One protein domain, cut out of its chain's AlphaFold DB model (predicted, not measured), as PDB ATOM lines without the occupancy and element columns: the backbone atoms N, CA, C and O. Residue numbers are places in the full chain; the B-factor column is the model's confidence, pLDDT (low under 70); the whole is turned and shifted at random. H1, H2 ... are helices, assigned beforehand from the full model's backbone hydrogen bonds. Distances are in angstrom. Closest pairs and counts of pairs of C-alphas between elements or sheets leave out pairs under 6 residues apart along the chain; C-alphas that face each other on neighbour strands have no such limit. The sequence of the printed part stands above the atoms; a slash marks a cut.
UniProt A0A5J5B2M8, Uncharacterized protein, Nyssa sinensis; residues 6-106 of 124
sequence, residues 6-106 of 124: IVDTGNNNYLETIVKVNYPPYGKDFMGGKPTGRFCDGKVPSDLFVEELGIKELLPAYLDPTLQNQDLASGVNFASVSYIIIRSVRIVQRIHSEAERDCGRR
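AT A GLANCE: This is residues 6 to 106 of the 124 residues of an uncharacterized protein of Nyssa sinensis (UniProt A0A5J5B2M8). With little regular structure, this is a body of looping chain with short helices H1, H2 and H3 set in it, and the longest helix, H5, along one side. Residues 84 to 90, leading to H5, stand free. The 101 printed residues include five named helices, H1 to H5 in order, and no named strand; the class is all helix, with 38 residues in named elements. The whole is compact, radius of gyration of the C-alphas 13.7 A, spanning 36 by 32 by 21 A.

HOW THE PARTS SIT: H1, residues 11 to 14, is only just apart from H4, residues 82 to 85: closest C-alphas 8.2 A. H2, residues 45 to 52, and H3, residues 69 to 74, are apart. H4 and H5, residues 90 to 105, are close but not clearly touching; the closest C-alphas, Ser 82 and Val 92, are 7.6 A apart. Every O i to N i+4 pair is within hydrogen-bond range in H2, H3 and H5; H1 and H4 are too short for one.

IN THESE COORDINATES: H1 begins at C-alpha 11 (-20.304, 40.846, -8.110). From first to last C-alpha, H2 measures 10.4 A and H5 21.7 A, ending at C-alpha 105 (-9.431, 28.542, 6.313).

THE WHOLE: The C-alphas farthest apart, Pro 25 and Arg 105, are 39.8 A apart. The printed part has no cut. Links H1 to H2 and H2 to H3 are long. Residues 82 to 106 have pLDDT under 70.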
ATOM      1  N   ILE A   6     -30.363  43.742  -4.325       82.69
ATOM      2  CA  ILE A   6     -30.646  45.015  -3.639       82.69
ATOM      3  C   ILE A   6     -29.392  45.542  -2.946       82.69
ATOM      4  O   ILE A   6     -29.167  46.746  -2.877       82.69
ATOM      5  N   VAL A   7     -28.570  44.627  -2.443       84.25
ATOM      6  CA  VAL A   7     -27.334  44.944  -1.736       84.25
ATOM      7  C   VAL A   7     -26.104  44.539  -2.541       84.25
ATOM      8  O   VAL A   7     -25.026  44.513  -1.974       84.25
ATOM      9  N   ASP A   8     -26.224  44.207  -3.831       85.06
ATOM     10  CA  ASP A   8     -25.086  43.837  -4.682       85.06
ATOM     11  C   ASP A   8     -24.284  45.079  -5.099       85.06
ATOM     12  O   ASP A   8     -24.821  46.039  -5.656       85.06
ATOM     13  N   THR A   9     -22.975  45.045  -4.846       88.69
ATOM     14  CA  THR A   9     -22.046  46.129  -5.193       88.69
ATOM     15  C   THR A   9     -21.302  45.911  -6.510       88.69
ATOM     16  O   THR A   9     -20.464  46.740  -6.869       88.69
ATOM     17  N   GLY A  10     -21.619  44.846  -7.255       87.75
ATOM     18  CA  GLY A  10     -21.082  44.595  -8.596       87.75
ATOM     19  C   GLY A  10     -20.528  43.189  -8.824       87.75
ATOM     20  O   GLY A  10     -19.835  42.975  -9.819       87.75
ATOM     21  N   ASN A  11     -20.827  42.211  -7.962       84.50
ATOM     22  CA  ASN A  11     -20.304  40.846  -8.110       84.50
ATOM     23  C   ASN A  11     -20.715  40.207  -9.442       84.50
ATOM     24  O   ASN A  11     -19.932  39.487 -10.057       84.50
ATOM     25  N   ASN A  12     -21.922  40.503  -9.932       82.88
ATOM     26  CA  ASN A  12     -22.424  39.930 -11.183       82.88
ATOM     27  C   ASN A  12     -21.633  40.333 -12.432       82.88
ATOM     28  O   ASN A  12     -21.678  39.619 -13.435       82.88
ATOM     29  N   ASN A  13     -20.856  41.417 -12.384       85.62
ATOM     30  CA  ASN A  13     -20.004  41.799 -13.511       85.62
ATOM     31  C   ASN A  13     -18.937  40.738 -13.804       85.62
ATOM     32  O   ASN A  13     -18.596  40.517 -14.970       85.62
ATOM     33  N   TYR A  14     -18.489  40.044 -12.758       82.00
ATOM     34  CA  TYR A  14     -17.423  39.047 -12.783       82.00
ATOM     35  C   TYR A  14     -17.946  37.607 -12.881       82.00
ATOM     36  O   TYR A  14     -17.166  36.660 -12.868       82.00
ATOM     37  N   LEU A  15     -19.263  37.434 -13.005       78.19
ATOM     38  CA  LEU A  15     -19.898  36.143 -13.245       78.19
ATOM     39  C   LEU A  15     -20.297  35.995 -14.718       78.19
ATOM     40  O   LEU A  15     -20.609  36.969 -15.416       78.19
ATOM     41  N   GLU A  16     -20.332  34.752 -15.191       76.75
ATOM     42  CA  GLU A  16     -20.928  34.390 -16.481       76.75
ATOM     43  C   GLU A  16     -22.459  34.393 -16.360       76.75
ATOM     44  O   GLU A  16     -23.110  33.361 -16.223       76.75
ATOM     45  N   THR A  17     -23.042  35.591 -16.354       72.50
ATOM     46  CA  THR A  17     -24.489  35.806 -16.282       72.50
ATOM     47  C   THR A  17     -24.923  36.900 -17.247       72.50
ATOM     48  O   THR A  17     -24.172  37.836 -17.523       72.50
ATOM     49  N   ILE A  18     -26.157  36.800 -17.737       73.94
ATOM     50  CA  ILE A  18     -26.810  37.876 -18.496       73.94
ATOM     51  C   ILE A  18     -27.300  39.009 -17.581       73.94
ATOM     52  O   ILE A  18     -27.623  40.095 -18.054       73.94
ATOM     53  N   VAL A  19     -27.353  38.770 -16.268       78.31
ATOM     54  CA  VAL A  19     -27.883  39.708 -15.272       78.31
ATOM     55  C   VAL A  19     -26.776  40.645 -14.790       78.31
ATOM     56  O   VAL A  19     -26.315  40.567 -13.654       78.31
ATOM     57  N   LYS A  20     -26.315  41.512 -15.690       81.88
ATOM     58  CA  LYS A  20     -25.342  42.574 -15.397       81.88
ATOM     59  C   LYS A  20     -26.043  43.925 -15.456       81.88
ATOM     60  O   LYS A  20     -27.018  44.075 -16.183       81.88
ATOM     61  N   VAL A  21     -25.549  44.895 -14.693       82.69
ATOM     62  CA  VAL A  21     -26.036  46.292 -14.700       82.69
ATOM     63  C   VAL A  21     -24.868  47.272 -14.777       82.69
ATOM     64  O   VAL A  21     -24.832  48.324 -14.149       82.69
ATOM     65  N   ASN A  22     -23.860  46.905 -15.565       83.69
ATOM     66  CA  ASN A  22     -22.706  47.739 -15.878       83.69
ATOM     67  C   ASN A  22     -22.937  48.615 -17.131       83.69
ATOM     68  O   ASN A  22     -22.005  48.866 -17.893       83.69
ATOM     69  N   TYR A  23     -24.171  49.072 -17.352       82.00
ATOM     70  CA  TYR A  23     -24.569  49.904 -18.492       82.00
ATOM     71  C   TYR A  23     -25.552  51.013 -18.068       82.00
ATOM     72  O   TYR A  23     -26.206  50.876 -17.036       82.00
ATOM     73  N   PRO A  24     -25.691  52.108 -18.840       78.94
ATOM     74  CA  PRO A  24     -26.652  53.175 -18.539       78.94
ATOM     75  C   PRO A  24     -28.110  52.669 -18.545       78.94
ATOM     76  O   PRO A  24     -28.453  51.869 -19.412       78.94
ATOM     77  N   PRO A  25     -29.004  53.143 -17.658       79.81
ATOM     78  CA  PRO A  25     -28.883  54.349 -16.832       79.81
ATOM     79  C   PRO A  25     -28.149  54.163 -15.494       79.81
ATOM     80  O   PRO A  25     -27.876  55.159 -14.834       79.81
ATOM     81  N   TYR A  26     -27.790  52.930 -15.123       77.38
ATOM     82  CA  TYR A  26     -27.214  52.618 -13.814       77.38
ATOM     83  C   TYR A  26     -25.901  53.362 -13.542       77.38
ATOM     84  O   TYR A  26     -25.096  53.605 -14.443       77.38
ATOM     85  N   GLY A  27     -25.665  53.710 -12.276       79.25
ATOM     86  CA  GLY A  27     -24.480  54.449 -11.839       79.25
ATOM     87  C   GLY A  27     -24.382  55.897 -12.333       79.25
ATOM     88  O   GLY A  27     -23.317  56.496 -12.194       79.25
ATOM     89  N   LYS A  28     -25.448  56.476 -12.905       79.06
ATOM     90  CA  LYS A  28     -25.456  57.872 -13.377       79.06
ATOM     91  C   LYS A  28     -25.112  58.875 -12.272       79.06
ATOM     92  O   LYS A  28     -24.369  59.821 -12.526       79.06
ATOM     93  N   ASP A  29     -25.611  58.641 -11.065       78.25
ATOM     94  CA  ASP A  29     -25.388  59.496  -9.897       78.25
ATOM     95  C   ASP A  29     -24.265  58.946  -8.994       78.25
ATOM     96  O   ASP A  29     -24.002  59.464  -7.908       78.25
ATOM     97  N   PHE A  30     -23.567  57.894  -9.437       81.00
ATOM     98  CA  PHE A  30     -22.530  57.211  -8.676       81.00
ATOM     99  C   PHE A  30     -21.134  57.669  -9.102       81.00
ATOM    100  O   PHE A  30     -20.727  57.448 -10.242       81.00
ATOM    101  N   MET A  31     -20.404  58.299  -8.175       73.94
ATOM    102  CA  MET A  31     -18.964  58.630  -8.215       73.94
ATOM    103  C   MET A  31     -18.334  58.658  -9.620       73.94
ATOM    104  O   MET A  31     -17.633  57.737 -10.041       73.94
ATOM    105  N   GLY A  32     -18.584  59.747 -10.355       78.06
ATOM    106  CA  GLY A  32     -18.078  59.940 -11.720       78.06
ATOM    107  C   GLY A  32     -19.014  59.456 -12.832       78.06
ATOM    108  O   GLY A  32     -18.594  59.426 -13.989       78.06
ATOM    109  N   GLY A  33     -20.256  59.092 -12.500       79.38
ATOM    110  CA  GLY A  33     -21.312  58.741 -13.452       79.38
ATOM    111  C   GLY A  33     -21.062  57.425 -14.183       79.38
ATOM    112  O   GLY A  33     -21.449  57.280 -15.345       79.38
ATOM    113  N   LYS A  34     -20.334  56.496 -13.549       81.56
ATOM    114  CA  LYS A  34     -19.919  55.233 -14.167       81.56
ATOM    115  C   LYS A  34     -20.730  54.062 -13.613       81.56
ATOM    116  O   LYS A  34     -20.777  53.878 -12.397       81.56
ATOM    117  N   PRO A  35     -21.291  53.203 -14.478       80.12
ATOM    118  CA  PRO A  35     -21.998  52.013 -14.035       80.12
ATOM    119  C   PRO A  35     -21.017  50.989 -13.446       80.12
ATOM    120  O   PRO A  35     -20.202  50.409 -14.163       80.12
ATOM    121  N   THR A  36     -21.099  50.733 -12.138       82.06
ATOM    122  CA  THR A  36     -20.208  49.777 -11.446       82.06
ATOM    123  C   THR A  36     -20.812  48.388 -11.256       82.06
ATOM    124  O   THR A  36     -20.175  47.529 -10.657       82.06
ATOM    125  N   GLY A  37     -22.040  48.140 -11.721       83.06
ATOM    126  CA  GLY A  37     -22.776  46.901 -11.433       83.06
ATOM    127  C   GLY A  37     -23.624  46.937 -10.156       83.06
ATOM    128  O   GLY A  37     -24.141  45.900  -9.752       83.06
ATOM    129  N   ARG A  38     -23.786  48.114  -9.539       85.75
ATOM    130  CA  ARG A  38     -24.801  48.360  -8.507       85.75
ATOM    131  C   ARG A  38     -26.172  48.469  -9.166       85.75
ATOM    132  O   ARG A  38     -26.311  49.165 -10.169       85.75
ATOM    133  N   PHE A  39     -27.188  47.834  -8.585       82.19
ATOM    134  CA  PHE A  39     -28.580  47.887  -9.062       82.19
ATOM    135  C   PHE A  39     -29.275  49.205  -8.678       82.19
ATOM    136  O   PHE A  39     -30.425  49.221  -8.244       82.19
ATOM    137  N   CYS A  40     -28.551  50.317  -8.785       81.12
ATOM    138  CA  CYS A  40     -28.992  51.655  -8.427       81.12
ATOM    139  C   CYS A  40     -28.207  52.689  -9.251       81.12
ATOM    140  O   CYS A  40     -27.114  52.406  -9.752       81.12
ATOM    141  N   ASP A  41     -28.740  53.902  -9.358       82.31
ATOM    142  CA  ASP A  41     -28.027  55.030  -9.968       82.31
ATOM    143  C   ASP A  41     -26.916  55.568  -9.057       82.31
ATOM    144  O   ASP A  41     -25.990  56.204  -9.549       82.31
ATOM    145  N   GLY A  42     -26.981  55.264  -7.754       82.69
ATOM    146  CA  GLY A  42     -26.051  55.703  -6.715       82.69
ATOM    147  C   GLY A  42     -25.592  54.571  -5.784       82.69
ATOM    148  O   GLY A  42     -25.469  53.411  -6.184       82.69
ATOM    149  N   LYS A  43     -25.302  54.922  -4.523       87.12
ATOM    150  CA  LYS A  43     -24.917  53.965  -3.469       87.12
ATOM    151  C   LYS A  43     -26.063  52.986  -3.194       87.12
ATOM    152  O   LYS A  43     -27.232  53.374  -3.180       87.12
ATOM    153  N   VAL A  44     -25.728  51.721  -2.961       86.88
ATOM    154  CA  VAL A  44     -26.694  50.701  -2.510       86.88
ATOM    155  C   VAL A  44     -26.706  50.640  -0.976       86.88
ATOM    156  O   VAL A  44     -25.748  51.100  -0.351       86.88
ATOM    157  N   PRO A  45     -27.735  50.061  -0.326       88.50
ATOM    158  CA  PRO A  45     -27.828  50.039   1.135       88.50
ATOM    159  C   PRO A  45     -26.574  49.494   1.829       88.50
ATOM    160  O   PRO A  45     -26.191  49.998   2.877       88.50
ATOM    161  N   SER A  46     -25.893  48.510   1.232       86.00
ATOM    162  CA  SER A  46     -24.638  47.973   1.764       86.00
ATOM    163  C   SER A  46     -23.512  49.002   1.859       86.00
ATOM    164  O   SER A  46     -22.717  48.921   2.789       86.00
ATOM    165  N   ASP A  47     -23.437  49.949   0.918       88.62
ATOM    166  CA  ASP A  47     -22.465  51.043   0.974       88.62
ATOM    167  C   ASP A  47     -22.826  52.024   2.087       88.62
ATOM    168  O   ASP A  47     -21.969  52.379   2.885       88.62
ATOM    169  N   LEU A  48     -24.110  52.389   2.181       88.56
ATOM    170  CA  LEU A  48     -24.604  53.294   3.222       88.56
ATOM    171  C   LEU A  48     -24.331  52.730   4.620       88.56
ATOM    172  O   LEU A  48     -23.912  53.461   5.508       88.56
ATOM    173  N   PHE A  49     -24.505  51.418   4.813       88.62
ATOM    174  CA  PHE A  49     -24.207  50.773   6.091       88.62
ATOM    175  C   PHE A  49     -22.729  50.855   6.474       88.62
ATOM    176  O   PHE A  49     -22.423  51.131   7.631       88.62
ATOM    177  N   VAL A  50     -21.801  50.588   5.549       89.38
ATOM    178  CA  VAL A  50     -20.367  50.640   5.890       89.38
ATOM    179  C   VAL A  50     -19.833  52.059   6.020       89.38
ATOM    180  O   VAL A  50     -18.894  52.272   6.790       89.38
ATOM    181  N   GLU A  51     -20.456  53.003   5.315       89.25
ATOM    182  CA  GLU A  51     -20.174  54.429   5.419       89.25
ATOM    183  C   GLU A  51     -20.634  54.979   6.769       89.25
ATOM    184  O   GLU A  51     -19.838  55.595   7.473       89.25
ATOM    185  N   GLU A  52     -21.866  54.672   7.183       90.12
ATOM    186  CA  GLU A  52     -22.418  55.096   8.477       90.12
ATOM    187  C   GLU A  52     -21.628  54.510   9.658       90.12
ATOM    188  O   GLU A  52     -21.435  55.157  10.684       90.12
ATOM    189  N   LEU A  53     -21.110  53.287   9.506       88.00
ATOM    190  CA  LEU A  53     -20.242  52.657  10.504       88.00
ATOM    191  C   LEU A  53     -18.798  53.190  10.483       88.00
ATOM    192  O   LEU A  53     -17.985  52.758  11.302       88.00
ATOM    193  N   GLY A  54     -18.453  54.083   9.550       89.06
ATOM    194  CA  GLY A  54     -17.106  54.636   9.406       89.06
ATOM    195  C   GLY A  54     -16.044  53.597   9.036       89.06
ATOM    196  O   GLY A  54     -14.858  53.823   9.267       89.06
ATOM    197  N   ILE A  55     -16.451  52.445   8.492       87.62
ATOM    198  CA  ILE A  55     -15.535  51.363   8.110       87.62
ATOM    199  C   ILE A  55     -14.904  51.702   6.760       87.62
ATOM    200  O   ILE A  55     -13.682  51.661   6.613       87.62
ATOM    201  N   LYS A  56     -15.750  52.019   5.774       88.38
ATOM    202  CA  LYS A  56     -15.375  52.306   4.385       88.38
ATOM    203  C   LYS A  56     -16.423  53.191   3.726       88.38
ATOM    204  O   LYS A  56     -17.600  53.060   4.016       88.38
ATOM    205  N   GLU A  57     -16.008  54.013   2.770       88.38
ATOM    206  CA  GLU A  57     -16.942  54.817   1.966       88.38
ATOM    207  C   GLU A  57     -17.804  53.957   1.023       88.38
ATOM    208  O   GLU A  57     -18.952  54.296   0.736       88.38
ATOM    209  N   LEU A  58     -17.237  52.849   0.529       89.62
ATOM    210  CA  LEU A  58     -17.881  51.896  -0.372       89.62
ATOM    211  C   LEU A  58     -17.490  50.469   0.001       89.62
ATOM    212  O   LEU A  58     -16.327  50.193   0.317       89.62
ATOM    213  N   LEU A  59     -18.446  49.546  -0.099       89.94
ATOM    214  CA  LEU A  59     -18.188  48.131   0.139       89.94
ATOM    215  C   LEU A  59     -17.806  47.443  -1.185       89.94
ATOM    216  O   LEU A  59     -18.646  47.337  -2.088       89.94
ATOM    217  N   PRO A  60     -16.565  46.951  -1.346       90.38
ATOM    218  CA  PRO A  60     -16.150  46.338  -2.600       90.38
ATOM    219  C   PRO A  60     -16.801  44.963  -2.807       90.38
ATOM    220  O   PRO A  60     -17.124  44.245  -1.852       90.38
ATOM    221  N   ALA A  61     -17.006  44.608  -4.075       89.19
ATOM    222  CA  ALA A  61     -17.505  43.301  -4.487       89.19
ATOM    223  C   ALA A  61     -16.417  42.238  -4.275       89.19
ATOM    224  O   ALA A  61     -15.277  42.453  -4.666       89.19
ATOM    225  N   TYR A  62     -16.755  41.089  -3.687       85.75
ATOM    226  CA  TYR A  62     -15.814  39.996  -3.416       85.75
ATOM    227  C   TYR A  62     -15.108  39.472  -4.674       85.75
ATOM    228  O   TYR A  62     -13.957  39.056  -4.606       85.75
ATOM    229  N   LEU A  63     -15.796  39.474  -5.816       83.81
ATOM    230  CA  LEU A  63     -15.243  38.979  -7.078       83.81
ATOM    231  C   LEU A  63     -14.424  40.024  -7.846       83.81
ATOM    232  O   LEU A  63     -13.977  39.741  -8.958       83.81
ATOM    233  N   ASP A  64     -14.235  41.220  -7.288       87.19
ATOM    234  CA  ASP A  64     -13.407  42.242  -7.916       87.19
ATOM    235  C   ASP A  64     -11.924  41.810  -7.898       87.19
ATOM    236  O   ASP A  64     -11.342  41.643  -6.822       87.19
ATOM    237  N   PRO A  65     -11.275  41.637  -9.067       84.56
ATOM    238  CA  PRO A  65      -9.888  41.186  -9.151       84.56
ATOM    239  C   PRO A  65      -8.879  42.216  -8.625       84.56
ATOM    240  O   PRO A  65      -7.701  41.894  -8.486       84.56
ATOM    241  N   THR A  66      -9.307  43.455  -8.364       87.12
ATOM    242  CA  THR A  66      -8.445  44.518  -7.827       87.12
ATOM    243  C   THR A  66      -8.343  44.504  -6.298       87.12
ATOM    244  O   THR A  66      -7.503  45.220  -5.740       87.12
ATOM    245  N   LEU A  67      -9.142  43.664  -5.624       84.69
ATOM    246  CA  LEU A  67      -9.169  43.534  -4.167       84.69
ATOM    247  C   LEU A  67      -7.795  43.229  -3.572       84.69
ATOM    248  O   LEU A  67      -7.094  42.306  -3.994       84.69
ATOM    249  N   GLN A  68      -7.457  43.953  -2.507       85.94
ATOM    250  CA  GLN A  68      -6.276  43.682  -1.699       85.94
ATOM    251  C   GLN A  68      -6.643  42.877  -0.447       85.94
ATOM    252  O   GLN A  68      -7.780  42.872   0.027       85.94
ATOM    253  N   ASN A  69      -5.652  42.232   0.171       80.31
ATOM    254  CA  ASN A  69      -5.866  41.492   1.423       80.31
ATOM    255  C   ASN A  69      -6.405  42.375   2.564       80.31
ATOM    256  O   ASN A  69      -7.138  41.897   3.428       80.31
ATOM    257  N   GLN A  70      -6.063  43.665   2.558       80.81
ATOM    258  CA  GLN A  70      -6.567  44.647   3.521       80.81
ATOM    259  C   GLN A  70      -8.074  44.885   3.345       80.81
ATOM    260  O   GLN A  70      -8.795  45.041   4.329       80.81
ATOM    261  N   ASP A  71      -8.570  44.828   2.106       80.12
ATOM    262  CA  ASP A  71      -9.993  44.969   1.823       80.12
ATOM    263  C   ASP A  71     -10.790  43.786   2.355       80.12
ATOM    264  O   ASP A  71     -11.829  43.982   2.984       80.12
ATOM    265  N   LEU A  72     -10.254  42.573   2.188       78.25
ATOM    266  CA  LEU A  72     -10.823  41.356   2.765       78.25
ATOM    267  C   LEU A  72     -10.914  41.438   4.292       78.25
ATOM    268  O   LEU A  72     -11.932  41.044   4.857       78.25
ATOM    269  N   ALA A  73      -9.887  41.988   4.948       79.38
ATOM    270  CA  ALA A  73      -9.862  42.157   6.402       79.38
ATOM    271  C   ALA A  73     -10.891  43.190   6.895       79.38
ATOM    272  O   ALA A  73     -11.542  42.971   7.912       79.38
ATOM    273  N   SER A  74     -11.065  44.297   6.166       80.56
ATOM    274  CA  SER A  74     -12.069  45.324   6.492       80.56
ATOM    275  C   SER A  74     -13.513  44.906   6.179       80.56
ATOM    276  O   SER A  74     -14.454  45.466   6.737       80.56
ATOM    277  N   GLY A  75     -13.693  43.927   5.289       81.25
ATOM    278  CA  GLY A  75     -14.991  43.424   4.863       81.25
ATOM    279  C   GLY A  75     -15.279  43.662   3.381       81.25
ATOM    280  O   GLY A  75     -14.956  44.698   2.799       81.25
ATOM    281  N   VAL A  76     -15.940  42.670   2.782       87.06
ATOM    282  CA  VAL A  76     -16.336  42.638   1.369       87.06
ATOM    283  C   VAL A  76     -17.784  42.182   1.207       87.06
ATOM    284  O   VAL A  76     -18.418  41.651   2.135       87.06
ATOM    285  N   ASN A  77     -18.329  42.407   0.017       85.50
ATOM    286  CA  ASN A  77     -19.686  42.035  -0.332       85.50
ATOM    287  C   ASN A  77     -19.741  40.763  -1.178       85.50
ATOM    288  O   ASN A  77     -19.159  40.708  -2.253       85.50
ATOM    289  N   PHE A  78     -20.513  39.780  -0.735       81.75
ATOM    290  CA  PHE A  78     -20.764  38.515  -1.425       81.75
ATOM    291  C   PHE A  78     -22.155  38.465  -2.075       81.75
ATOM    292  O   PHE A  78     -22.557  37.421  -2.587       81.75
ATOM    293  N   ALA A  79     -22.929  39.552  -2.008       81.12
ATOM    294  CA  ALA A  79     -24.276  39.602  -2.556       81.12
ATOM    295  C   ALA A  79     -24.297  39.492  -4.086       81.12
ATOM    296  O   ALA A  79     -23.392  39.969  -4.766       81.12
ATOM    297  N   SER A  80     -25.338  38.865  -4.632       78.62
ATOM    298  CA  SER A  80     -25.550  38.738  -6.076       78.62
ATOM    299  C   SER A  80     -27.040  38.576  -6.365       78.62
ATOM    300  O   SER A  80     -27.725  37.822  -5.680       78.62
ATOM    301  N   VAL A  81     -27.538  39.204  -7.436       70.62
ATOM    302  CA  VAL A  81     -28.910  39.037  -7.981       70.62
ATOM    303  C   VAL A  81     -29.363  37.585  -8.080       70.62
ATOM    304  O   VAL A  81     -30.536  37.256  -7.921       70.62
ATOM    305  N   SER A  82     -28.407  36.698  -8.309       64.44
ATOM    306  CA  SER A  82     -28.632  35.271  -8.404       64.44
ATOM    307  C   SER A  82     -29.137  34.642  -7.100       64.44
ATOM    308  O   SER A  82     -29.670  33.543  -7.138       64.44
ATOM    309  N   TYR A  83     -29.035  35.295  -5.943       60.38
ATOM    310  CA  TYR A  83     -29.397  34.684  -4.661       60.38
ATOM    311  C   TYR A  83     -30.888  34.301  -4.556       60.38
ATOM    312  O   TYR A  83     -31.210  33.297  -3.921       60.38
ATOM    313  N   ILE A  84     -31.795  35.016  -5.241       48.69
ATOM    314  CA  ILE A  84     -33.239  34.710  -5.207       48.69
ATOM    315  C   ILE A  84     -33.669  33.659  -6.252       48.69
ATOM    316  O   ILE A  84     -34.610  32.907  -6.014       48.69
ATOM    317  N   ILE A  85     -32.957  33.553  -7.385       45.59
ATOM    318  CA  ILE A  85     -33.218  32.548  -8.442       45.59
ATOM    319  C   ILE A  85     -32.407  31.257  -8.215       45.59
ATOM    320  O   ILE A  85     -32.787  30.177  -8.670       45.59
ATOM    321  N   ILE A  86     -31.300  31.328  -7.471       43.59
ATOM    322  CA  ILE A  86     -30.274  30.284  -7.396       43.59
ATOM    323  C   ILE A  86     -30.165  29.662  -5.997       43.59
ATOM    324  O   ILE A  86     -29.095  29.570  -5.402       43.59
ATOM    325  N   ARG A  87     -31.267  29.094  -5.500       49.06
ATOM    326  CA  ARG A  87     -31.152  27.883  -4.662       49.06
ATOM    327  C   ARG A  87     -30.997  26.599  -5.492       49.06
ATOM    328  O   ARG A  87     -30.671  25.561  -4.927       49.06
ATOM    329  N   SER A  88     -31.165  26.677  -6.817       46.53
ATOM    330  CA  SER A  88     -31.237  25.504  -7.707       46.53
ATOM    331  C   SER A  88     -30.042  25.303  -8.657       46.53
ATOM    332  O   SER A  88     -29.951  24.246  -9.276       46.53
ATOM    333  N   VAL A  89     -29.105  26.257  -8.792       47.56
ATOM    334  CA  VAL A  89     -27.947  26.142  -9.718       47.56
ATOM    335  C   VAL A  89     -26.635  25.957  -8.945       47.56
ATOM    336  O   VAL A  89     -26.318  26.707  -8.024       47.56
ATOM    337  N   ARG A  90     -25.834  24.960  -9.355       54.59
ATOM    338  CA  ARG A  90     -24.583  24.524  -8.692       54.59
ATOM    339  C   ARG A  90     -23.496  25.604  -8.580       54.59
ATOM    340  O   ARG A  90     -22.633  25.503  -7.715       54.59
ATOM    341  N   ILE A  91     -23.529  26.626  -9.437       53.59
ATOM    342  CA  ILE A  91     -22.509  27.688  -9.486       53.59
ATOM    343  C   ILE A  91     -22.516  28.523  -8.195       53.59
ATOM    344  O   ILE A  91     -21.460  28.765  -7.621       53.59
ATOM    345  N   VAL A  92     -23.693  28.887  -7.673       50.88
ATOM    346  CA  VAL A  92     -23.786  29.698  -6.442       50.88
ATOM    347  C   VAL A  92     -23.548  28.862  -5.189       50.88
ATOM    348  O   VAL A  92     -22.943  29.363  -4.251       50.88
ATOM    349  N   GLN A  93     -23.908  27.571  -5.176       54.03
ATOM    350  CA  GLN A  93     -23.473  26.668  -4.100       54.03
ATOM    351  C   GLN A  93     -21.947  26.586  -4.025       54.03
ATOM    352  O   GLN A  93     -21.393  26.564  -2.930       54.03
ATOM    353  N   ARG A  94     -21.261  26.593  -5.178       61.09
ATOM    354  CA  ARG A  94     -19.801  26.644  -5.213       61.09
ATOM    355  C   ARG A  94     -19.288  27.971  -4.649       61.09
ATOM    356  O   ARG A  94     -18.488  27.899  -3.727       61.09
ATOM    357  N   ILE A  95     -19.805  29.125  -5.080       58.72
ATOM    358  CA  ILE A  95     -19.398  30.446  -4.551       58.72
ATOM    359  C   ILE A  95     -19.676  30.563  -3.049       58.72
ATOM    360  O   ILE A  95     -18.816  31.025  -2.311       58.72
ATOM    361  N   HIS A  96     -20.833  30.105  -2.571       59.78
ATOM    362  CA  HIS A  96     -21.155  30.078  -1.146       59.78
ATOM    363  C   HIS A  96     -20.199  29.153  -0.385       59.78
ATOM    364  O   HIS A  96     -19.593  29.584   0.588       59.78
ATOM    365  N   SER A  97     -19.961  27.935  -0.883       62.38
ATOM    366  CA  SER A  97     -18.996  27.009  -0.278       62.38
ATOM    367  C   SER A  97     -17.558  27.526  -0.328       62.38
ATOM    368  O   SER A  97     -16.745  27.132   0.498       62.38
ATOM    369  N   GLU A  98     -17.202  28.331  -1.329       64.56
ATOM    370  CA  GLU A  98     -15.879  28.936  -1.473       64.56
ATOM    371  C   GLU A  98     -15.752  30.124  -0.541       64.56
ATOM    372  O   GLU A  98     -14.771  30.177   0.176       64.56
ATOM    373  N   ALA A  99     -16.760  30.990  -0.445       62.81
ATOM    374  CA  ALA A  99     -16.801  32.073   0.529       62.81
ATOM    375  C   ALA A  99     -16.753  31.538   1.970       62.81
ATOM    376  O   ALA A  99     -15.994  32.046   2.793       62.81
ATOM    377  N   GLU A 100     -17.501  30.472   2.276       60.03
ATOM    378  CA  GLU A 100     -17.456  29.806   3.581       60.03
ATOM    379  C   GLU A 100     -16.118  29.102   3.827       60.03
ATOM    380  O   GLU A 100     -15.586  29.186   4.932       60.03
ATOM    381  N   ARG A 101     -15.525  28.445   2.817       62.47
ATOM    382  CA  ARG A 101     -14.194  27.823   2.943       62.47
ATOM    383  C   ARG A 101     -13.081  28.854   3.091       62.47
ATOM    384  O   ARG A 101     -12.191  28.644   3.909       62.47
ATOM    385  N   ASP A 102     -13.120  29.946   2.340       58.91
ATOM    386  CA  ASP A 102     -12.145  31.032   2.426       58.91
ATOM    387  C   ASP A 102     -12.243  31.754   3.762       58.91
ATOM    388  O   ASP A 102     -11.214  32.128   4.331       58.91
ATOM    389  N   CYS A 103     -13.460  31.876   4.295       51.34
ATOM    390  CA  CYS A 103     -13.649  32.370   5.644       51.34
ATOM    391  C   CYS A 103     -13.203  31.360   6.714       51.34
ATOM    392  O   CYS A 103     -12.590  31.744   7.706       51.34
ATOM    393  N   GLY A 104     -13.454  30.062   6.512       49.78
ATOM    394  CA  GLY A 104     -13.102  29.002   7.461       49.78
ATOM    395  C   GLY A 104     -11.616  28.629   7.491       49.78
ATOM    396  O   GLY A 104     -11.145  28.094   8.490       49.78
ATOM    397  N   ARG A 105     -10.856  28.902   6.422       55.97
ATOM    398  CA  ARG A 105      -9.431  28.542   6.313       55.97
ATOM    399  C   ARG A 105      -8.484  29.638   6.829       55.97
ATOM    400  O   ARG A 105      -7.299  29.369   7.006       55.97
ATOM    401  N   ARG A 106      -8.970  30.856   7.092       52.94
ATOM    402  CA  ARG A 106      -8.172  31.946   7.678       52.94
ATOM    403  C   ARG A 106      -8.544  32.103   9.153       52.94
ATOM    404  O   ARG A 106      -9.546  32.726   9.488       52.94
TER     405      ARG A 106